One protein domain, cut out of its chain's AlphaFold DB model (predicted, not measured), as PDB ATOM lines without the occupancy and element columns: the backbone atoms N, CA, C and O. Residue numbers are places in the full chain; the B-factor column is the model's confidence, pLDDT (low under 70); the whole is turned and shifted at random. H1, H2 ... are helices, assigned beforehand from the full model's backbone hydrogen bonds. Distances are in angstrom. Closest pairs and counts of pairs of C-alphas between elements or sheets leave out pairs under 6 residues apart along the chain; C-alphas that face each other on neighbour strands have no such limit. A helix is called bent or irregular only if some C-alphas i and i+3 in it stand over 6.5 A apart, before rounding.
ATOM      1  N   GLU A  51     -34.090 -40.205  66.696       59.06
ATOM      2  CA  GLU A  51     -32.889 -39.417  66.961       59.06
ATOM      3  C   GLU A  51     -32.769 -38.185  66.040       59.06
ATOM      4  O   GLU A  51     -33.055 -38.227  64.839       59.06
ATOM      5  N   ASN A  52     -32.303 -37.065  66.603       65.38
ATOM      6  CA  ASN A  52     -32.196 -35.767  65.925       65.38
ATOM      7  C   ASN A  52     -31.432 -35.810  64.585       65.38
ATOM      8  O   ASN A  52     -31.684 -34.972  63.719       65.38
ATOM      9  N   TRP A  53     -30.533 -36.780  64.382       64.75
ATOM     10  CA  TRP A  53     -29.757 -36.908  63.146       64.75
ATOM     11  C   TRP A  53     -30.628 -37.226  61.923       64.75
ATOM     12  O   TRP A  53     -30.364 -36.688  60.849       64.75
ATOM     13  N   LEU A  54     -31.702 -38.014  62.066       65.25
ATOM     14  CA  LEU A  54     -32.569 -38.374  60.940       65.25
ATOM     15  C   LEU A  54     -33.278 -37.126  60.398       65.25
ATOM     16  O   LEU A  54     -33.301 -36.877  59.194       65.25
ATOM     17  N   ARG A  55     -33.777 -36.274  61.305       67.31
ATOM     18  CA  ARG A  55     -34.406 -34.984  60.971       67.31
ATOM     19  C   ARG A  55     -33.433 -34.051  60.256       67.31
ATOM     20  O   ARG A  55     -33.818 -33.373  59.304       67.31
ATOM     21  N   ILE A  56     -32.172 -34.046  60.689       70.50
ATOM     22  CA  ILE A  56     -31.100 -33.281  60.050       70.50
ATOM     23  C   ILE A  56     -30.828 -33.818  58.636       70.50
ATOM     24  O   ILE A  56     -30.756 -33.021  57.703       70.50
ATOM     25  N   CYS A  57     -30.764 -35.139  58.438       69.62
ATOM     26  CA  CYS A  57     -30.599 -35.744  57.110       69.62
ATOM     27  C   CYS A  57     -31.758 -35.401  56.166       69.62
ATOM     28  O   CYS A  57     -31.523 -35.065  55.005       69.62
ATOM     29  N   PHE A  58     -32.997 -35.421  56.666       68.00
ATOM     30  CA  PHE A  58     -34.162 -34.963  55.912       68.00
ATOM     31  C   PHE A  58     -34.034 -33.490  55.528       68.00
ATOM     32  O   PHE A  58     -34.132 -33.176  54.348       68.00
ATOM     33  N   ALA A  59     -33.752 -32.594  56.477       69.19
ATOM     34  CA  ALA A  59     -33.573 -31.169  56.191       69.19
ATOM     35  C   ALA A  59     -32.453 -30.918  55.163       69.19
ATOM     36  O   ALA A  59     -32.635 -30.143  54.222       69.19
ATOM     37  N   MET A  60     -31.326 -31.626  55.285       71.56
ATOM     38  CA  MET A  60     -30.233 -31.587  54.313       71.56
ATOM     39  C   MET A  60     -30.690 -32.046  52.925       71.56
ATOM     40  O   MET A  60     -30.385 -31.373  51.946       71.56
ATOM     41  N   LEU A  61     -31.459 -33.134  52.816       70.88
ATOM     42  CA  LEU A  61     -31.997 -33.632  51.541       70.88
ATOM     43  C   LEU A  61     -32.794 -32.556  50.793       70.88
ATOM     44  O   LEU A  61     -32.620 -32.378  49.587       70.88
ATOM     45  N   VAL A  62     -33.613 -31.787  51.510       68.88
ATOM     46  CA  VAL A  62     -34.391 -30.675  50.939       68.88
ATOM     47  C   VAL A  62     -33.491 -29.547  50.495       68.88
ATOM     48  O   VAL A  62     -33.581 -29.101  49.351       68.88
ATOM     49  N   LEU A  63     -32.604 -29.108  51.386       71.31
ATOM     50  CA  LEU A  63     -31.695 -28.001  51.124       71.31
ATOM     51  C   LEU A  63     -30.766 -28.306  49.948       71.31
ATOM     52  O   LEU A  63     -30.478 -27.406  49.167       71.31
ATOM     53  N   TYR A  64     -30.350 -29.564  49.775       74.12
ATOM     54  CA  TYR A  64     -29.511 -29.993  48.658       74.12
ATOM     55  C   TYR A  64     -30.289 -30.258  47.368       74.12
ATOM     56  O   TYR A  64     -29.707 -30.138  46.288       74.12
ATOM     57  N   SER A  65     -31.593 -30.547  47.427       71.56
ATOM     58  CA  SER A  65     -32.396 -30.821  46.226       71.56
ATOM     59  C   SER A  65     -32.376 -29.661  45.220       71.56
ATOM     60  O   SER A  65     -32.191 -29.887  44.022       71.56
ATOM     61  N   PHE A  66     -32.483 -28.415  45.695       71.56
ATOM     62  CA  PHE A  66     -32.504 -27.235  44.832       71.56
ATOM     63  C   PHE A  66     -31.138 -26.938  44.180       71.56
ATOM     64  O   PHE A  66     -31.099 -26.844  42.952       71.56
ATOM     65  N   PRO A  67     -30.008 -26.867  44.915       75.38
ATOM     66  CA  PRO A  67     -28.676 -26.740  44.321       75.38
ATOM     67  C   PRO A  67     -28.340 -27.846  43.314       75.38
ATOM     68  O   PRO A  67     -27.769 -27.560  42.261       75.38
ATOM     69  N   ILE A  68     -28.720 -29.099  43.601       77.69
ATOM     70  CA  ILE A  68     -28.505 -30.228  42.682       77.69
ATOM     71  C   ILE A  68     -29.295 -30.012  41.393       77.69
ATOM     72  O   ILE A  68     -28.732 -30.067  40.300       77.69
ATOM     73  N   MET A  69     -30.591 -29.720  41.516       73.50
ATOM     74  CA  MET A  69     -31.458 -29.485  40.366       73.50
ATOM     75  C   MET A  69     -30.983 -28.286  39.538       73.50
ATOM     76  O   MET A  69     -30.926 -28.378  38.315       73.50
ATOM     77  N   TYR A  70     -30.598 -27.185  40.185       75.12
ATOM     78  CA  TYR A  70     -30.080 -26.000  39.507       75.12
ATOM     79  C   TYR A  70     -28.803 -26.308  38.714       75.12
ATOM     80  O   TYR A  70     -28.739 -25.990  37.529       75.12
ATOM     81  N   SER A  71     -27.827 -26.991  39.326       80.25
ATOM     82  CA  SER A  71     -26.577 -27.402  38.661       80.25
ATOM     83  C   SER A  71     -26.850 -28.248  37.414       80.25
ATOM     84  O   SER A  71     -26.277 -28.015  36.349       80.25
ATOM     85  N   ILE A  72     -27.777 -29.204  37.521       78.75
ATOM     86  CA  ILE A  72     -28.174 -30.064  36.400       78.75
ATOM     87  C   ILE A  72     -28.844 -29.237  35.298       78.75
ATOM     88  O   ILE A  72     -28.496 -29.381  34.126       78.75
ATOM     89  N   LEU A  73     -29.787 -28.361  35.647       77.88
ATOM     90  CA  LEU A  73     -30.511 -27.539  34.675       77.88
ATOM     91  C   LEU A  73     -29.605 -26.538  33.958       77.88
ATOM     92  O   LEU A  73     -29.749 -26.370  32.746       77.88
ATOM     93  N   ASP A  74     -28.660 -25.914  34.660       80.94
ATOM     94  CA  ASP A  74     -27.695 -24.999  34.047       80.94
ATOM     95  C   ASP A  74     -26.805 -25.738  33.036       80.94
ATOM     96  O   ASP A  74     -26.717 -25.351  31.866       80.94
ATOM     97  N   LYS A  75     -26.264 -26.898  33.422       82.44
ATOM     98  CA  LYS A  75     -25.473 -27.761  32.532       82.44
ATOM     99  C   LYS A  75     -26.270 -28.226  31.308       82.44
ATOM    100  O   LYS A  75     -25.763 -28.193  30.183       82.44
ATOM    101  N   LEU A  76     -27.535 -28.612  31.490       82.44
ATOM    102  CA  LEU A  76     -28.442 -28.959  30.389       82.44
ATOM    103  C   LEU A  76     -28.688 -27.765  29.461       82.44
ATOM    104  O   LEU A  76     -28.707 -27.928  28.239       82.44
ATOM    105  N   ALA A  77     -28.882 -26.569  30.017       79.50
ATOM    106  CA  ALA A  77     -29.113 -25.355  29.245       79.50
ATOM    107  C   ALA A  77     -27.891 -24.990  28.395       79.50
ATOM    108  O   ALA A  77     -28.049 -24.686  27.209       79.50
ATOM    109  N   GLN A  78     -26.686 -25.075  28.962       85.31
ATOM    110  CA  GLN A  78     -25.429 -24.856  28.243       85.31
ATOM    111  C   GLN A  78     -25.264 -25.861  27.098       85.31
ATOM    112  O   GLN A  78     -25.126 -25.458  25.941       85.31
ATOM    113  N   LYS A  79     -25.425 -27.159  27.378       87.00
ATOM    114  CA  LYS A  79     -25.332 -28.226  26.369       87.00
ATOM    115  C   LYS A  79     -26.368 -28.073  25.255       87.00
ATOM    116  O   LYS A  79     -26.052 -28.133  24.073       87.00
ATOM    117  N   ASN A  80     -27.612 -27.746  25.591       84.56
ATOM    118  CA  ASN A  80     -28.628 -27.474  24.574       84.56
ATOM    119  C   ASN A  80     -28.305 -26.238  23.714       84.56
ATOM    120  O   ASN A  80     -28.637 -26.225  22.527       84.56
ATOM    121  N   ARG A  81     -27.667 -25.196  24.270       82.81
ATOM    122  CA  ARG A  81     -27.201 -24.035  23.489       82.81
ATOM    123  C   ARG A  81     -26.063 -24.420  22.543       82.81
ATOM    124  O   ARG A  81     -26.106 -24.016  21.383       82.81
ATOM    125  N   GLU A  82     -25.097 -25.211  23.004       87.56
ATOM    126  CA  GLU A  82     -24.020 -25.761  22.167       87.56
ATOM    127  C   GLU A  82     -24.590 -26.584  21.010       87.56
ATOM    128  O   GLU A  82     -24.298 -26.308  19.846       87.56
ATOM    129  N   LEU A  83     -25.493 -27.521  21.309       87.69
ATOM    130  CA  LEU A  83     -26.123 -28.362  20.296       87.69
ATOM    131  C   LEU A  83     -26.897 -27.530  19.263       87.69
ATOM    132  O   LEU A  83     -26.788 -27.781  18.065       87.69
ATOM    133  N   LYS A  84     -27.637 -26.502  19.699       84.25
ATOM    134  CA  LYS A  84     -28.318 -25.572  18.783       84.25
ATOM    135  C   LYS A  84     -27.341 -24.860  17.844       84.25
ATOM    136  O   LYS A  84     -27.659 -24.711  16.666       84.25
ATOM    137  N   ARG A  85     -26.174 -24.428  18.337       86.06
ATOM    138  CA  ARG A  85     -25.137 -23.790  17.503       86.06
ATOM    139  C   ARG A  85     -24.596 -24.760  16.456       86.06
ATOM    140  O   ARG A  85     -24.517 -24.391  15.291       86.06
ATOM    141  N   ILE A  86     -24.321 -26.005  16.845       87.81
ATOM    142  CA  ILE A  86     -23.862 -27.054  15.921       87.81
ATOM    143  C   ILE A  86     -24.914 -27.320  14.833       87.81
ATOM    144  O   ILE A  86     -24.603 -27.372  13.644       87.81
ATOM    145  N   LEU A  87     -26.190 -27.420  15.210       84.69
ATOM    146  CA  LEU A  87     -27.276 -27.654  14.255       84.69
ATOM    147  C   LEU A  87     -27.499 -26.483  13.283       84.69
ATOM    148  O   LEU A  87     -28.018 -26.709  12.190       84.69
ATOM    149  N   ALA A  88     -27.081 -25.265  13.635       84.56
ATOM    150  CA  ALA A  88     -27.170 -24.088  12.772       84.56
ATOM    151  C   ALA A  88     -26.077 -24.025  11.684       84.56
ATOM    152  O   ALA A  88     -26.204 -23.230  10.751       84.56
ATOM    153  N   ILE A  89     -25.032 -24.862  11.759       87.69
ATOM    154  CA  ILE A  89     -23.967 -24.922  10.745       87.69
ATOM    155  C   ILE A  89     -24.574 -25.262   9.371       87.69
ATOM    156  O   ILE A  89     -25.418 -26.156   9.244       87.69
ATOM    157  N   LYS A  90     -24.183 -24.524   8.323       81.56
ATOM    158  CA  LYS A  90     -24.730 -24.711   6.966       81.56
ATOM    159  C   LYS A  90     -24.131 -25.924   6.257       81.56
ATOM    160  O   LYS A  90     -24.888 -26.667   5.632       81.56
ATOM    161  N   SER A  91     -22.815 -26.096   6.366       88.00
ATOM    162  CA  SER A  91     -22.066 -27.213   5.788       88.00
ATOM    163  C   SER A  91     -22.454 -28.525   6.468       88.00
ATOM    164  O   SER A  91     -22.507 -28.615   7.697       88.00
ATOM    165  N   LYS A  92     -22.790 -29.536   5.663       84.44
ATOM    166  CA  LYS A  92     -23.225 -30.844   6.166       84.44
ATOM    167  C   LYS A  92     -22.058 -31.607   6.793       84.44
ATOM    168  O   LYS A  92     -22.244 -32.176   7.863       84.44
ATOM    169  N   GLU A  93     -20.890 -31.574   6.157       86.19
ATOM    170  CA  GLU A  93     -19.676 -32.241   6.639       86.19
ATOM    171  C   GLU A  93     -19.191 -31.627   7.955       86.19
ATOM    172  O   GLU A  93     -18.996 -32.349   8.930       86.19
ATOM    173  N   ASP A  94     -19.124 -30.293   8.038       87.75
ATOM    174  CA  ASP A  94     -18.700 -29.609   9.268       87.75
ATOM    175  C   ASP A  94     -19.683 -29.840  10.421       87.75
ATOM    176  O   ASP A  94     -19.282 -29.998  11.575       87.75
ATOM    177  N   LYS A  95     -20.988 -29.902  10.121       87.31
ATOM    178  CA  LYS A  95     -22.023 -30.225  11.110       87.31
ATOM    179  C   LYS A  95     -21.898 -31.656  11.617       87.31
ATOM    180  O   LYS A  95     -22.067 -31.889  12.811       87.31
ATOM    181  N   GLU A  96     -21.672 -32.613  10.721       86.38
ATOM    182  CA  GLU A  96     -21.521 -34.020  11.086       86.38
ATOM    183  C   GLU A  96     -20.287 -34.211  11.966       86.38
ATOM    184  O   GLU A  96     -20.421 -34.746  13.066       86.38
ATOM    185  N   LYS A  97     -19.147 -33.634  11.574       89.81
ATOM    186  CA  LYS A  97     -17.916 -33.634  12.372       89.81
ATOM    187  C   LYS A  97     -18.124 -33.000  13.753       89.81
ATOM    188  O   LYS A  97     -17.832 -33.618  14.771       89.81
ATOM    189  N   ALA A  98     -18.750 -31.824  13.814       88.38
ATOM    190  CA  ALA A  98     -19.049 -31.166  15.085       88.38
ATOM    191  C   ALA A  98     -20.019 -31.970  15.980       88.38
ATOM    192  O   ALA A  98     -19.903 -31.927  17.203       88.38
ATOM    193  N   LEU A  99     -20.969 -32.725  15.409       88.50
ATOM    194  CA  LEU A  99     -21.849 -33.631  16.165       88.50
ATOM    195  C   LEU A  99     -21.128 -34.900  16.648       88.50
ATOM    196  O   LEU A  99     -21.506 -35.453  17.686       88.50
ATOM    197  N   GLU A 100     -20.132 -35.376  15.903       87.50
ATOM    198  CA  GLU A 100     -19.272 -36.494  16.301       87.50
ATOM    199  C   GLU A 100     -18.279 -36.118  17.401       87.50
ATOM    200  O   GLU A 100     -17.974 -36.962  18.244       87.50
ATOM    201  N   ASP A 101     -17.863 -34.857  17.469       89.00
ATOM    202  CA  ASP A 101     -17.023 -34.337  18.554       89.00
ATOM    203  C   ASP A 101     -17.854 -33.897  19.775       89.00
ATOM    204  O   ASP A 101     -17.352 -33.825  20.896       89.00
ATOM    205  N   TYR A 102     -19.160 -33.669  19.599       88.69
ATOM    206  CA  TYR A 102     -20.043 -33.228  20.674       88.69
ATOM    207  C   TYR A 102     -20.236 -34.291  21.768       88.69
ATOM    208  O   TYR A 102     -20.710 -35.412  21.523       88.69
ATOM    209  N   GLU A 103     -19.936 -33.905  23.011       88.25
ATOM    210  CA  GLU A 103     -20.179 -34.725  24.194       88.25
ATOM    211  C   GLU A 103     -21.636 -34.595  24.662       88.25
ATOM    212  O   GLU A 103     -22.051 -33.595  25.255       88.25
ATOM    213  N   PHE A 104     -22.421 -35.641  24.397       85.62
ATOM    214  CA  PHE A 104     -23.795 -35.750  24.879       85.62
ATOM    215  C   PHE A 104     -23.838 -36.067  26.375       85.62
ATOM    216  O   PHE A 104     -23.078 -36.902  26.862       85.62
ATOM    217  N   ILE A 105     -24.813 -35.485  27.075       84.50
ATOM    218  CA  ILE A 105     -25.074 -35.794  28.484       84.50
ATOM    219  C   ILE A 105     -25.621 -37.214  28.577       84.50
ATOM    220  O   ILE A 105     -26.627 -37.525  27.940       84.50
ATOM    221  N   THR A 106     -24.993 -38.065  29.383       82.38
ATOM    222  CA  THR A 106     -25.459 -39.440  29.604       82.38
ATOM    223  C   THR A 106     -26.233 -39.601  30.909       82.38
ATOM    224  O   THR A 106     -26.012 -38.863  31.867       82.38
ATOM    225  N   PHE A 107     -27.104 -40.615  30.968       78.38
ATOM    226  CA  PHE A 107     -27.807 -40.994  32.201       78.38
ATOM    227  C   PHE A 107     -26.839 -41.209  33.372       78.38
ATOM    228  O   PHE A 107     -27.011 -40.618  34.432       78.38
ATOM    229  N   PHE A 108     -25.773 -41.983  33.153       80.19
ATOM    230  CA  PHE A 108     -24.776 -42.280  34.182       80.19
ATOM    231  C   PHE A 108     -24.039 -41.036  34.690       80.19
ATOM    232  O   PHE A 108     -23.768 -40.948  35.883       80.19
ATOM    233  N   GLN A 109     -23.754 -40.057  33.824       80.81
ATOM    234  CA  GLN A 109     -23.162 -38.788  34.260       80.81
ATOM    235  C   GLN A 109     -24.115 -38.013  35.182       80.81
ATOM    236  O   GLN A 109     -23.678 -37.523  36.218       80.81
ATOM    237  N   CYS A 110     -25.411 -37.943  34.854       77.62
ATOM    238  CA  CYS A 110     -26.403 -37.307  35.730       77.62
ATOM    239  C   CYS A 110     -26.544 -38.041  37.070       77.62
ATOM    240  O   CYS A 110     -26.545 -37.401  38.116       77.62
ATOM    241  N   MET A 111     -26.602 -39.374  37.044       79.19
ATOM    242  CA  MET A 111     -26.642 -40.210  38.248       79.19
ATOM    243  C   MET A 111     -25.440 -39.961  39.163       79.19
ATOM    244  O   MET A 111     -25.609 -39.734  40.358       79.19
ATOM    245  N   ALA A 112     -24.232 -39.980  38.597       82.44
ATOM    246  CA  ALA A 112     -22.994 -39.772  39.340       82.44
ATOM    247  C   ALA A 112     -22.946 -38.380  39.982       82.44
ATOM    248  O   ALA A 112     -22.527 -38.239  41.129       82.44
ATOM    249  N   GLU A 113     -23.407 -37.355  39.266       81.94
ATOM    250  CA  GLU A 113     -23.447 -35.982  39.766       81.94
ATOM    251  C   GLU A 113     -24.432 -35.834  40.936       81.94
ATOM    252  O   GLU A 113     -24.067 -35.266  41.965       81.94
ATOM    253  N   ILE A 114     -25.628 -36.429  40.844       80.00
ATOM    254  CA  ILE A 114     -26.601 -36.454  41.951       80.00
ATOM    255  C   ILE A 114     -26.026 -37.204  43.160       80.00
ATOM    256  O   ILE A 114     -26.045 -36.680  44.273       80.00
ATOM    257  N   LEU A 115     -25.463 -38.397  42.950       79.94
ATOM    258  CA  LEU A 115     -24.892 -39.218  44.024       79.94
ATOM    259  C   LEU A 115     -23.707 -38.541  44.711       79.94
ATOM    260  O   LEU A 115     -23.596 -38.599  45.930       79.94
ATOM    261  N   THR A 116     -22.851 -37.848  43.960       82.50
ATOM    262  CA  THR A 116     -21.701 -37.130  44.526       82.50
ATOM    263  C   THR A 116     -22.166 -35.999  45.437       82.50
ATOM    264  O   THR A 116     -21.618 -35.810  46.521       82.50
ATOM    265  N   ARG A 117     -23.217 -35.274  45.044       79.25
ATOM    266  CA  ARG A 117     -23.792 -34.189  45.854       79.25
ATOM    267  C   ARG A 117     -24.554 -34.696  47.075       79.25
ATOM    268  O   ARG A 117     -24.608 -33.998  48.078       79.25
ATOM    269  N   LEU A 118     -25.104 -35.904  46.999       79.94
ATOM    270  CA  LEU A 118     -25.784 -36.556  48.114       79.94
ATOM    271  C   LEU A 118     -24.857 -37.436  48.972       79.94
ATOM    272  O   LEU A 118     -25.301 -37.963  49.991       79.94
ATOM    273  N   SER A 119     -23.584 -37.586  48.596       79.75
ATOM    274  CA  SER A 119     -22.638 -38.527  49.213       79.75
ATOM    275  C   SER A 119     -22.490 -38.340  50.722       79.75
ATOM    276  O   SER A 119     -22.441 -39.323  51.452       79.75
ATOM    277  N   THR A 120     -22.504 -37.099  51.211       75.75
ATOM    278  CA  THR A 120     -22.448 -36.794  52.647       75.75
ATOM    279  C   THR A 120     -23.658 -37.345  53.400       75.75
ATOM    280  O   THR A 120     -23.499 -37.904  54.478       75.75
ATOM    281  N   ILE A 121     -24.858 -37.243  52.822       74.19
ATOM    282  CA  ILE A 121     -26.085 -37.784  53.423       74.19
ATOM    283  C   ILE A 121     -26.019 -39.310  53.427       74.19
ATOM    284  O   ILE A 121     -26.285 -39.923  54.456       74.19
ATOM    285  N   VAL A 122     -25.590 -39.916  52.312       73.56
ATOM    286  CA  VAL A 122     -25.387 -41.372  52.220       73.56
ATOM    287  C   VAL A 122     -24.387 -41.851  53.273       73.56
ATOM    288  O   VAL A 122     -24.651 -42.839  53.944       73.56
ATOM    289  N   LEU A 123     -23.271 -41.141  53.461       76.88
ATOM    290  CA  LEU A 123     -22.244 -41.486  54.447       76.88
ATOM    291  C   LEU A 123     -22.763 -41.394  55.882       76.88
ATOM    292  O   LEU A 123     -22.548 -42.323  56.651       76.88
ATOM    293  N   ILE A 124     -23.467 -40.318  56.244       72.75
ATOM    294  CA  ILE A 124     -24.057 -40.168  57.587       72.75
ATOM    295  C   ILE A 124     -25.049 -41.302  57.857       72.75
ATOM    296  O   ILE A 124     -25.039 -41.902  58.928       72.75
ATOM    297  N   VAL A 125     -25.892 -41.607  56.876       69.88
ATOM    298  CA  VAL A 125     -26.919 -42.647  56.971       69.88
ATOM    299  C   VAL A 125     -26.279 -44.038  57.078       69.88
ATOM    300  O   VAL A 125     -26.673 -44.827  57.928       69.88
ATOM    301  N   PHE A 126     -25.232 -44.308  56.299       72.94
ATOM    302  CA  PHE A 126     -24.489 -45.568  56.327       72.94
ATOM    303  C   PHE A 126     -23.693 -45.775  57.622       72.94
ATOM    304  O   PHE A 126     -23.691 -46.870  58.173       72.94
ATOM    305  N   ILE A 127     -23.037 -44.729  58.140       74.12
ATOM    306  CA  ILE A 127     -22.301 -44.796  59.412       74.12
ATOM    307  C   ILE A 127     -23.264 -45.074  60.569       74.12
ATOM    308  O   ILE A 127     -22.972 -45.926  61.401       74.12
ATOM    309  N   ASN A 128     -24.419 -44.401  60.609       68.38
ATOM    310  CA  ASN A 128     -25.416 -44.655  61.651       68.38
ATOM    311  C   ASN A 128     -25.985 -46.080  61.571       68.38
ATOM    312  O   ASN A 128     -26.138 -46.717  62.606       68.38
ATOM    313  N   GLU A 129     -26.209 -46.616  60.367       68.19
ATOM    314  CA  GLU A 129     -26.649 -48.009  60.183       68.19
ATOM    315  C   GLU A 129     -25.581 -49.041  60.588       68.19
ATOM    316  O   GLU A 129     -25.900 -50.115  61.089       68.19
ATOM    317  N   LEU A 130     -24.292 -48.741  60.405       69.06
ATOM    318  CA  LEU A 130     -23.219 -49.609  60.904       69.06
ATOM    319  C   LEU A 130     -23.150 -49.609  62.435       69.06
ATOM    320  O   LEU A 130     -22.898 -50.647  63.044       69.06
ATOM    321  N   LEU A 131     -23.376 -48.453  63.063       66.25
ATOM    322  CA  LEU A 131     -23.350 -48.315  64.519       66.25
ATOM    323  C   LEU A 131     -24.533 -49.026  65.192       66.25
ATOM    324  O   LEU A 131     -24.362 -49.578  66.278       66.25
ATOM    325  N   THR A 132     -25.704 -49.081  64.550       63.97
ATOM    326  CA  THR A 132     -26.882 -49.802  65.069       63.97
ATOM    327  C   THR A 132     -26.739 -51.325  65.014       63.97
ATOM    328  O   THR A 132     -27.438 -52.018  65.749       63.97
ATOM    329  N   GLN A 133     -25.823 -51.863  64.201       63.06
ATOM    330  CA  GLN A 133     -25.543 -53.306  64.104       63.06
ATOM    331  C   GLN A 133     -24.612 -53.835  65.212       63.06
ATOM    332  O   GLN A 133     -24.353 -55.038  65.276       63.06
ATOM    333  N   ILE A 134     -24.105 -52.970  66.101       61.44
ATOM    334  CA  ILE A 134     -23.269 -53.381  67.236       61.44
ATOM    335  C   ILE A 134     -24.169 -54.051  68.300       61.44
ATOM    336  O   ILE A 134     -25.103 -53.417  68.795       61.44
ATOM    337  N   PRO A 135     -23.892 -55.307  68.707       51.91
ATOM    338  CA  PRO A 135     -24.830 -56.170  69.444       51.91
ATOM    339  C   PRO A 135     -25.202 -55.703  70.863       51.91
ATOM    340  O   PRO A 135     -26.115 -56.254  71.464       51.91
ATOM    341  N   LEU A 136     -24.546 -54.670  71.403       51.22
ATOM    342  CA  LEU A 136     -24.951 -54.032  72.664       51.22
ATOM    343  C   LEU A 136     -26.163 -53.086  72.517       51.22
ATOM    344  O   LEU A 136     -26.700 -52.641  73.526       51.22
ATOM    345  N   ILE A 137     -26.582 -52.764  71.287       53.56
ATOM    346  CA  ILE A 137     -27.644 -51.783  70.969       53.56
ATOM    347  C   ILE A 137     -28.884 -52.472  70.352       53.56
ATOM    348  O   ILE A 137     -29.937 -51.857  70.196       53.56
ATOM    349  N   SER A 138     -28.783 -53.762  70.007       50.50
ATOM    350  CA  SER A 138     -29.724 -54.464  69.120       50.50
ATOM    351  C   SER A 138     -30.978 -55.051  69.782       50.50
ATOM    352  O   SER A 138     -31.809 -55.625  69.080       50.50
ATOM    353  N   GLU A 139     -31.147 -54.930  71.097       53.31
ATOM    354  CA  GLU A 139     -32.338 -55.425  71.799       53.31
ATOM    355  C   GLU A 139     -33.333 -54.294  72.061       53.31
ATOM    356  O   GLU A 139     -33.490 -53.849  73.190       53.31
ATOM    357  N   ASP A 140     -33.999 -53.784  71.022       59.66
ATOM    358  CA  ASP A 140     -35.195 -52.971  71.242       59.66
ATOM    359  C   ASP A 140     -35.971 -52.709  69.949       59.66
ATOM    360  O   ASP A 140     -35.404 -52.619  68.860       59.66
ATOM    361  N   ILE A 141     -37.277 -52.468  70.077       57.88
ATOM    362  CA  ILE A 141     -38.186 -51.982  69.015       57.88
ATOM    363  C   ILE A 141     -37.598 -50.764  68.257       57.88
ATOM    364  O   ILE A 141     -37.889 -50.547  67.080       57.88
ATOM    365  N   LYS A 142     -36.698 -50.012  68.905       60.09
ATOM    366  CA  LYS A 142     -35.911 -48.913  68.321       60.09
ATOM    367  C   LYS A 142     -34.979 -49.346  67.185       60.09
ATOM    368  O   LYS A 142     -34.781 -48.577  66.251       60.09
ATOM    369  N   TYR A 143     -34.420 -50.555  67.223       62.50
ATOM    370  CA  TYR A 143     -33.577 -51.075  66.143       62.50
ATOM    371  C   TYR A 143     -34.387 -51.303  64.860       62.50
ATOM    372  O   TYR A 143     -33.974 -50.888  63.778       62.50
ATOM    373  N   ILE A 144     -35.578 -51.902  64.988       62.53
ATOM    374  CA  ILE A 144     -36.477 -52.169  63.853       62.53
ATOM    375  C   ILE A 144     -36.929 -50.853  63.223       62.53
ATOM    376  O   ILE A 144     -36.793 -50.673  62.014       62.53
ATOM    377  N   ALA A 145     -37.366 -49.903  64.045       61.09
ATOM    378  CA  ALA A 145     -37.766 -48.597  63.550       61.09
ATOM    379  C   ALA A 145     -36.579 -47.829  62.911       61.09
ATOM    380  O   ALA A 145     -36.783 -47.055  61.974       61.09
ATOM    381  N   ASN A 146     -35.325 -48.058  63.357       64.50
ATOM    382  CA  ASN A 146     -34.153 -47.301  62.872       64.50
ATOM    383  C   ASN A 146     -33.837 -47.739  61.455       64.50
ATOM    384  O   ASN A 146     -33.595 -46.927  60.560       64.50
ATOM    385  N   ARG A 147     -33.945 -49.046  61.259       67.31
ATOM    386  CA  ARG A 147     -33.805 -49.700  59.976       67.31
ATOM    387  C   ARG A 147     -34.924 -49.308  59.008       67.31
ATOM    388  O   ARG A 147     -34.647 -49.054  57.840       67.31
ATOM    389  N   GLU A 148     -36.173 -49.217  59.462       66.50
ATOM    390  CA  GLU A 148     -37.288 -48.740  58.628       66.50
ATOM    391  C   GLU A 148     -37.087 -47.287  58.178       66.50
ATOM    392  O   GLU A 148     -37.257 -46.973  56.998       66.50
ATOM    393  N   ALA A 149     -36.624 -46.416  59.078       64.94
ATOM    394  CA  ALA A 149     -36.287 -45.034  58.748       64.94
ATOM    395  C   ALA A 149     -35.119 -44.932  57.743       64.94
ATOM    396  O   ALA A 149     -35.160 -44.106  56.827       64.94
ATOM    397  N   TYR A 150     -34.108 -45.802  57.860       67.50
ATOM    398  CA  TYR A 150     -33.007 -45.927  56.896       67.50
ATOM    399  C   TYR A 150     -33.512 -46.314  55.498       67.50
ATOM    400  O   TYR A 150     -33.181 -45.657  54.503       67.50
ATOM    401  N   TRP A 151     -34.363 -47.341  55.415       68.06
ATOM    402  CA  TRP A 151     -34.986 -47.762  54.157       68.06
ATOM    403  C   TRP A 151     -35.850 -46.660  53.548       68.06
ATOM    404  O   TRP A 151     -35.753 -46.413  52.344       68.06
ATOM    405  N   GLY A 152     -36.626 -45.949  54.370       66.56
ATOM    406  CA  GLY A 152     -37.418 -44.800  53.934       66.56
ATOM    407  C   GLY A 152     -36.552 -43.694  53.327       66.56
ATOM    408  O   GLY A 152     -36.873 -43.163  52.261       66.56
ATOM    409  N   LEU A 153     -35.405 -43.391  53.940       67.94
ATOM    410  CA  LEU A 153     -34.480 -42.384  53.425       67.94
ATOM    411  C   LEU A 153     -33.852 -42.816  52.093       67.94
ATOM    412  O   LEU A 153     -33.867 -42.037  51.137       67.94
ATOM    413  N   LEU A 154     -33.379 -44.061  51.980       71.38
ATOM    414  CA  LEU A 154     -32.879 -44.607  50.711       71.38
ATOM    415  C   LEU A 154     -33.935 -44.558  49.605       71.38
ATOM    416  O   LEU A 154     -33.639 -44.163  48.475       71.38
ATOM    417  N   GLN A 155     -35.173 -44.925  49.926       69.06
ATOM    418  CA  GLN A 155     -36.274 -44.918  48.971       69.06
ATOM    419  C   GLN A 155     -36.552 -43.499  48.453       69.06
ATOM    420  O   GLN A 155     -36.708 -43.297  47.247       69.06
ATOM    421  N   ILE A 156     -36.517 -42.494  49.331       68.88
ATOM    422  CA  ILE A 156     -36.637 -41.080  48.948       68.88
ATOM    423  C   ILE A 156     -35.488 -40.644  48.037       68.88
ATOM    424  O   ILE A 156     -35.727 -39.963  47.037       68.88
ATOM    425  N   MET A 157     -34.251 -41.061  48.318       71.75
ATOM    426  CA  MET A 157     -33.107 -40.751  47.449       71.75
ATOM    427  C   MET A 157     -33.283 -41.339  46.046       71.75
ATOM    428  O   MET A 157     -33.022 -40.652  45.056       71.75
ATOM    429  N   ILE A 158     -33.783 -42.573  45.946       73.31
ATOM    430  CA  ILE A 158     -34.109 -43.211  44.664       73.31
ATOM    431  C   ILE A 158     -35.185 -42.408  43.923       73.31
ATOM    432  O   ILE A 158     -35.040 -42.154  42.725       73.31
ATOM    433  N   TYR A 159     -36.234 -41.948  44.611       71.56
ATOM    434  CA  TYR A 159     -37.269 -41.120  43.985       71.56
ATOM    435  C   TYR A 159     -36.724 -39.789  43.463       71.56
ATOM    436  O   TYR A 159     -37.030 -39.417  42.330       71.56
ATOM    437  N   ILE A 160     -35.875 -39.097  44.229       71.88
ATOM    438  CA  ILE A 160     -35.226 -37.847  43.791       71.88
ATOM    439  C   ILE A 160     -34.414 -38.084  42.515       71.88
ATOM    440  O   ILE A 160     -34.526 -37.334  41.543       71.88
ATOM    441  N   ILE A 161     -33.636 -39.163  42.494       75.12
ATOM    442  CA  ILE A 161     -32.837 -39.562  41.340       75.12
ATOM    443  C   ILE A 161     -33.713 -39.818  40.104       75.12
ATOM    444  O   ILE A 161     -33.405 -39.329  39.011       75.12
ATOM    445  N   LEU A 162     -34.806 -40.570  40.260       74.25
ATOM    446  CA  LEU A 162     -35.730 -40.885  39.167       74.25
ATOM    447  C   LEU A 162     -36.383 -39.620  38.610       74.25
ATOM    448  O   LEU A 162     -36.397 -39.413  37.397       74.25
ATOM    449  N   ILE A 163     -36.861 -38.744  39.492       72.12
ATOM    450  CA  ILE A 163     -37.480 -37.468  39.130       72.12
ATOM    451  C   ILE A 163     -36.504 -36.596  38.333       72.12
ATOM    452  O   ILE A 163     -36.835 -36.133  37.238       72.12
ATOM    453  N   PHE A 164     -35.282 -36.402  38.836       72.88
ATOM    454  CA  PHE A 164     -34.271 -35.604  38.140       72.88
ATOM    455  C   PHE A 164     -33.882 -36.220  36.797       72.88
ATOM    456  O   PHE A 164     -33.706 -35.501  35.814       72.88
ATOM    457  N   SER A 165     -33.833 -37.547  36.713       72.75
ATOM    458  CA  SER A 165     -33.561 -38.249  35.459       72.75
ATOM    459  C   SER A 165     -34.658 -38.031  34.417       72.75
ATOM    460  O   SER A 165     -34.353 -37.756  33.255       72.75
ATOM    461  N   VAL A 166     -35.934 -38.088  34.815       71.44
ATOM    462  CA  VAL A 166     -37.068 -37.791  33.925       71.44
ATOM    463  C   VAL A 166     -36.986 -36.355  33.408       71.44
ATOM    464  O   VAL A 166     -37.159 -36.124  32.211       71.44
ATOM    465  N   LEU A 167     -36.642 -35.395  34.269       70.12
ATOM    466  CA  LEU A 167     -36.448 -34.005  33.855       70.12
ATOM    467  C   LEU A 167     -35.326 -33.860  32.830       70.12
ATOM    468  O   LEU A 167     -35.523 -33.240  31.785       70.12
ATOM    469  N   VAL A 168     -34.171 -34.474  33.081       72.25
ATOM    470  CA  VAL A 168     -33.048 -34.477  32.136       72.25
ATOM    471  C   VAL A 168     -33.495 -35.021  30.774       72.25
ATOM    472  O   VAL A 168     -33.210 -34.400  29.751       72.25
ATOM    473  N   ILE A 169     -34.226 -36.139  30.751       73.62
ATOM    474  CA  ILE A 169     -34.716 -36.772  29.516       73.62
ATOM    475  C   ILE A 169     -35.671 -35.845  28.757       73.62
ATOM    476  O   ILE A 169     -35.519 -35.664  27.549       73.62
ATOM    477  N   LEU A 170     -36.649 -35.254  29.450       69.94
ATOM    478  CA  LEU A 170     -37.678 -34.417  28.830       69.94
ATOM    479  C   LEU A 170     -37.117 -33.095  28.290       69.94
ATOM    480  O   LEU A 170     -37.562 -32.610  27.248       69.94
ATOM    481  N   TYR A 171     -36.142 -32.506  28.984       67.69
ATOM    482  CA  TYR A 171     -35.653 -31.160  28.680       67.69
ATOM    483  C   TYR A 171     -34.394 -31.119  27.810       67.69
ATOM    484  O   TYR A 171     -34.028 -30.050  27.310       67.69
ATOM    485  N   SER A 172     -33.724 -32.247  27.587       73.94
ATOM    486  CA  SER A 172     -32.435 -32.266  26.898       73.94
ATOM    487  C   SER A 172     -32.483 -32.994  25.568       73.94
ATOM    488  O   SER A 172     -32.381 -34.216  25.475       73.94
ATOM    489  N   GLU A 173     -32.480 -32.211  24.489       72.62
ATOM    490  CA  GLU A 173     -32.152 -32.731  23.157       72.62
ATOM    491  C   GLU A 173     -30.698 -33.227  23.097       72.62
ATOM    492  O   GLU A 173     -30.348 -34.025  22.227       72.62
ATOM    493  N   SER A 174     -29.868 -32.848  24.075       75.50
ATOM    494  CA  SER A 174     -28.494 -33.315  24.280       75.50
ATOM    495  C   SER A 174     -28.388 -34.613  25.096       75.50
ATOM    496  O   SER A 174     -27.290 -35.140  25.231       75.50
ATOM    497  N   PHE A 175     -29.495 -35.201  25.567       81.56
ATOM    498  CA  PHE A 175     -29.461 -36.401  26.415       81.56
ATOM    499  C   PHE A 175     -29.313 -37.729  25.663       81.56
ATOM    500  O   PHE A 175     -30.071 -38.043  24.742       81.56
ATOM    501  N   LEU A 176     -28.366 -38.554  26.075       79.50
ATOM    502  CA  LEU A 176     -28.089 -39.865  25.517       79.50
ATOM    503  C   LEU A 176     -28.314 -40.943  26.582       79.50
ATOM    504  O   LEU A 176     -27.590 -41.009  27.570       79.50
ATOM    505  N   PHE A 177     -29.274 -41.836  26.344       69.75
ATOM    506  CA  PHE A 177     -29.528 -42.947  27.263       69.75
ATOM    507  C   PHE A 177     -28.309 -43.878  27.386       69.75
ATOM    508  O   PHE A 177     -27.912 -44.253  28.481       69.75
ATOM    509  N   CYS A 178     -27.680 -44.210  26.252       75.12
ATOM    510  CA  CYS A 178     -26.569 -45.155  26.182       75.12
ATOM    511  C   CYS A 178     -25.514 -44.733  25.148       75.12
ATOM    512  O   CYS A 178     -25.878 -44.232  24.084       75.12
ATOM    513  N   ARG A 179     -24.213 -44.989  25.386       71.31
ATOM    514  CA  ARG A 179     -23.141 -44.670  24.410       71.31
ATOM    515  C   ARG A 179     -23.368 -45.331  23.041       71.31
ATOM    516  O   ARG A 179     -23.192 -44.679  22.015       71.31
ATOM    517  N   GLY A 180     -23.868 -46.569  23.010       74.19
ATOM    518  CA  GLY A 180     -24.220 -47.276  21.765       74.19
ATOM    519  C   GLY A 180     -25.334 -46.600  20.950       74.19
ATOM    520  O   GLY A 180     -25.430 -46.767  19.736       74.19
ATOM    521  N   CYS A 181     -26.137 -45.750  21.590       80.81
ATOM    522  CA  CYS A 181     -27.239 -45.024  20.976       80.81
ATOM    523  C   CYS A 181     -26.758 -43.773  20.200       80.81
ATOM    524  O   CYS A 181     -27.551 -43.151  19.484       80.81
ATOM    525  N   ARG A 182     -25.468 -43.400  20.309       82.75
ATOM    526  CA  ARG A 182     -24.892 -42.143  19.787       82.75
ATOM    527  C   ARG A 182     -25.076 -41.974  18.284       82.75
ATOM    528  O   ARG A 182     -25.702 -41.006  17.859       82.75
ATOM    529  N   LYS A 183     -24.626 -42.943  17.481       83.75
ATOM    530  CA  LYS A 183     -24.738 -42.886  16.009       83.75
ATOM    531  C   LYS A 183     -26.191 -42.728  15.556       83.75
ATOM    532  O   LYS A 183     -26.497 -41.945  14.661       83.75
ATOM    533  N   ARG A 184     -27.115 -43.441  16.209       83.19
ATOM    534  CA  ARG A 184     -28.552 -43.380  15.896       83.19
ATOM    535  C   ARG A 184     -29.135 -42.002  16.216       83.19
ATOM    536  O   ARG A 184     -29.972 -41.506  15.464       83.19
ATOM    537  N   LYS A 185     -28.675 -41.378  17.302       84.12
ATOM    538  CA  LYS A 185     -29.085 -40.033  17.702       84.12
ATOM    539  C   LYS A 185     -28.553 -38.951  16.758       84.12
ATOM    540  O   LYS A 185     -29.349 -38.132  16.309       84.12
ATOM    541  N   ILE A 186     -27.270 -38.998  16.395       84.50
ATOM    542  CA  ILE A 186     -26.663 -38.069  15.422       84.50
ATOM    543  C   ILE A 186     -27.422 -38.122  14.089       84.50
ATOM    544  O   ILE A 186     -27.872 -37.089  13.597       84.50
ATOM    545  N   ARG A 187     -27.710 -39.326  13.568       84.25
ATOM    546  CA  ARG A 187     -28.526 -39.484  12.347       84.25
ATOM    547  C   ARG A 187     -29.916 -38.858  12.466       84.25
ATOM    548  O   ARG A 187     -30.383 -38.239  11.513       84.25
ATOM    549  N   LYS A 188     -30.602 -39.021  13.606       85.25
ATOM    550  CA  LYS A 188     -31.921 -38.397  13.835       85.25
ATOM    551  C   LYS A 188     -31.829 -36.867  13.824       85.25
ATOM    552  O   LYS A 188     -32.678 -36.223  13.215       85.25
ATOM    553  N   LEU A 189     -30.803 -36.298  14.457       83.94
ATOM    554  CA  LEU A 189     -30.585 -34.850  14.518       83.94
ATOM    555  C   LEU A 189     -30.268 -34.252  13.138       83.94
ATOM    556  O   LEU A 189     -30.867 -33.246  12.761       83.94
ATOM    557  N   LEU A 190     -29.413 -34.914  12.351       82.56
ATOM    558  CA  LEU A 190     -29.106 -34.513  10.973       82.56
ATOM    559  C   LEU A 190     -30.351 -34.542  10.072       82.56
ATOM    560  O   LEU A 190     -30.594 -33.593   9.328       82.56
ATOM    561  N   LYS A 191     -31.181 -35.592  10.168       81.81
ATOM    562  CA  LYS A 191     -32.442 -35.681   9.408       81.81
ATOM    563  C   LYS A 191     -33.413 -34.554   9.760       81.81
ATOM    564  O   LYS A 191     -33.961 -33.931   8.857       81.81
ATOM    565  N   ARG A 192     -33.594 -34.270  11.055       76.12
ATOM    566  CA  ARG A 192     -34.501 -33.213  11.532       76.12
ATOM    567  C   ARG A 192     -34.064 -31.829  11.042       76.12
ATOM    568  O   ARG A 192     -34.888 -31.083  10.534       76.12
ATOM    569  N   SER A 193     -32.762 -31.537  11.096       67.25
ATOM    570  CA  SER A 193     -32.206 -30.271  10.600       67.25
ATOM    571  C   SER A 193     -32.358 -30.075   9.087       67.25
ATOM    572  O   SER A 193     -32.414 -28.931   8.648       67.25
ATOM    573  N   ASN A 194     -32.373 -31.149   8.293       60.31
ATOM    574  CA  ASN A 194     -32.554 -31.060   6.841       60.31
ATOM    575  C   ASN A 194     -34.033 -30.932   6.439       60.31
ATOM    576  O   ASN A 194     -34.321 -30.270   5.447       60.31
ATOM    577  N   SER A 195     -34.955 -31.526   7.205       58.25
ATOM    578  CA  SER A 195     -36.405 -31.339   7.021       58.25
ATOM    579  C   SER A 195     -36.803 -29.882   7.241       58.25
ATOM    580  O   SER A 195     -37.386 -29.278   6.351       58.25
ATOM    581  N   ASP A 196     -36.353 -29.284   8.351       53.00
ATOM    582  CA  ASP A 196     -36.622 -27.875   8.676       53.00
ATOM    583  C   ASP A 196     -36.049 -26.891   7.628       53.00
ATOM    584  O   ASP A 196     -36.449 -25.732   7.600       53.00
ATOM    585  N   LYS A 197     -35.104 -27.321   6.773       51.72
ATOM    586  CA  LYS A 197     -34.611 -26.536   5.625       51.72
ATOM    587  C   LYS A 197     -35.509 -26.677   4.394       51.72
ATOM    588  O   LYS A 197     -35.843 -25.667   3.787       51.72
ATOM    589  N   LYS A 198     -35.920 -27.905   4.053       47.66
ATOM    590  CA  LYS A 198     -36.821 -28.157   2.915       47.66
ATOM    591  C   LYS A 198     -38.179 -27.485   3.096       47.66
ATOM    592  O   LYS A 198     -38.698 -26.922   2.144       47.66
ATOM    593  N   ASP A 199     -38.697 -27.470   4.322       41.66
ATOM    594  CA  ASP A 199     -39.962 -26.804   4.651       41.66
ATOM    595  C   ASP A 199     -39.875 -25.265   4.554       41.66
ATOM    596  O   ASP A 199     -40.900 -24.591   4.506       41.66
ATOM    597  N   VAL A 200     -38.665 -24.689   4.524       46.88
ATOM    598  CA  VAL A 200     -38.434 -23.244   4.334       46.88
ATOM    599  C   VAL A 200     -38.202 -22.904   2.859       46.88
ATOM    600  O   VAL A 200     -38.680 -21.868   2.408       46.88
ATOM    601  N   GLU A 201     -37.520 -23.768   2.103       38.72
ATOM    602  CA  GLU A 201     -37.318 -23.598   0.654       38.72
ATOM    603  C   GLU A 201     -38.637 -23.737  -0.124       38.72
ATOM    604  O   GLU A 201     -38.941 -22.881  -0.947       38.72
ATOM    605  N   HIS A 202     -39.496 -24.703   0.230       38.69
ATOM    606  CA  HIS A 202     -40.796 -24.900  -0.435       38.69
ATOM    607  C   HIS A 202     -41.794 -23.742  -0.246       38.69
ATOM    608  O   HIS A 202     -42.768 -23.651  -0.976       38.69
ATOM    609  N   VAL A 203     -41.576 -22.874   0.750       42.88
ATOM    610  CA  VAL A 203     -42.444 -21.720   1.067       42.88
ATOM    611  C   VAL A 203     -41.924 -20.420   0.434       42.88
ATOM    612  O   VAL A 203     -42.598 -19.391   0.492       42.88
TER     613      VAL A 203
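AT A GLANCE: This is residues 51 to 203 of the 206 residues of an uncharacterized protein of Clostridium sp. AF19-22AC (UniProt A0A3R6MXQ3). A long helix, H1, runs along most of a slender rod, and two others, the bent H3 and the long H4, lie along one part of it as a three-helix up-and-down bundle. At the opposite end H2 folds back on the end of H1 as a helical hairpin, and H5 packs slantwise on H2 and the last residue of H1, with its tail, residues 195 to 203, sticking out. Residues 134 to 141, of which 141 belongs to H4, stick out at the far end of the bundle. The printed part has 153 residues with five named helices, in the order H1, H2, H3, H4, H5, and no named strand; its class is all helix. It is only just extended, close to loose, with a radius of gyration of the C-alphas of 22.4 A and spans of 78 by 27 by 21 A.

IN THESE COORDINATES: H1, the longest helix, holds residues 52 to 87 and is 52.5 A from first to last C-alpha; it begins at C-alpha 52, (-32.196, -35.767, 65.925). It has a kink of 26 degrees near residue 64, and is neither bent nor irregular, but only just: C-alphas 63 and 66 are 6.4 A apart. H4, residues 141 to 171, is 45.5 A long and ends at C-alpha 171, (-35.653, -31.160, 28.680). H3, residues 107 to 132, was assigned as one helix by its hydrogen bonds, but is bent: C-alphas 117 and 120 are 7.4 A apart. Its arms are H3a, residues 107 to 117, 15.8 A long, and H3b, residues 120 to 132, 18.5 A long; they stand at a steep tilt of 68 degrees, only just short of about perpendicular. H2, residues 92 to 101, is 14.3 A long. H5, residues 179 to 201, is 34.8 A long and ends at C-alpha 201, (-37.318, -23.598, 0.654); it is irregular, with C-alphas 180 and 183 7.3 A apart.

HOW THE PARTS SIT: H1 is the hub, touching four other helices. H1, H3b and H4 form a bundle, up and down, each running against the one before it in the chain. H1 and H4 touch, the same way at a shallow tilt of 15 degrees; their closest C-alphas, of Met 69 and Phe 164, are 7.1 A apart. With residues 57 to 61 alone, H1 touches H3b, opposite ways at a shallow tilt of 33 degrees, only just short of steep; the closest C-alphas, of Cys 57 and Ile 121, are 6.2 A apart. H3b and H4 are a helical hairpin at a shallow tilt of 21 degrees, closest at the C-alphas of Thr 132 and Tyr 143, 6.9 A. H3a touches H1 at a steep tilt of 39 degrees, opposite ways, with the C-alphas of Ile 68 and Ile 114 closest at 6.6 A. H1 and H2 are a helical hairpin at a shallow tilt of 24 degrees, with the C-alphas of Ile 86 and Lys 95 closest at 6.0 A. H2 and H5 touch, opposite ways at a shallow tilt of 30 degrees; the C-alphas of Leu 99 and Ile 186 are closest, 6.6 A. H1 and H5 only just touch, with 3 pairs of C-alphas within 8 A, closest at Leu 87 and Ser 193, 6.7 A. H4 and H5 are apart, as are H2 and H4. In H2, H3a, H3b and H4 every O i to N i+4 pair is within hydrogen-bond range; in H1 30 of 32 are, and in H5 15 of 19.

THE WHOLE: The two C-alphas farthest apart are those of Leu 136 and Val 203, 80.5 A. Without the stretches that stand free, the body of 136 residues spans 67 by 26 by 19 A. The printed part has no cut and no long link. Residues 105 to 106 pair with residues 175 to 176, parallel. The mean pLDDT of the printed part is 73.3; 52 residues are under 70, among them 128 to 153 and 193 to 203.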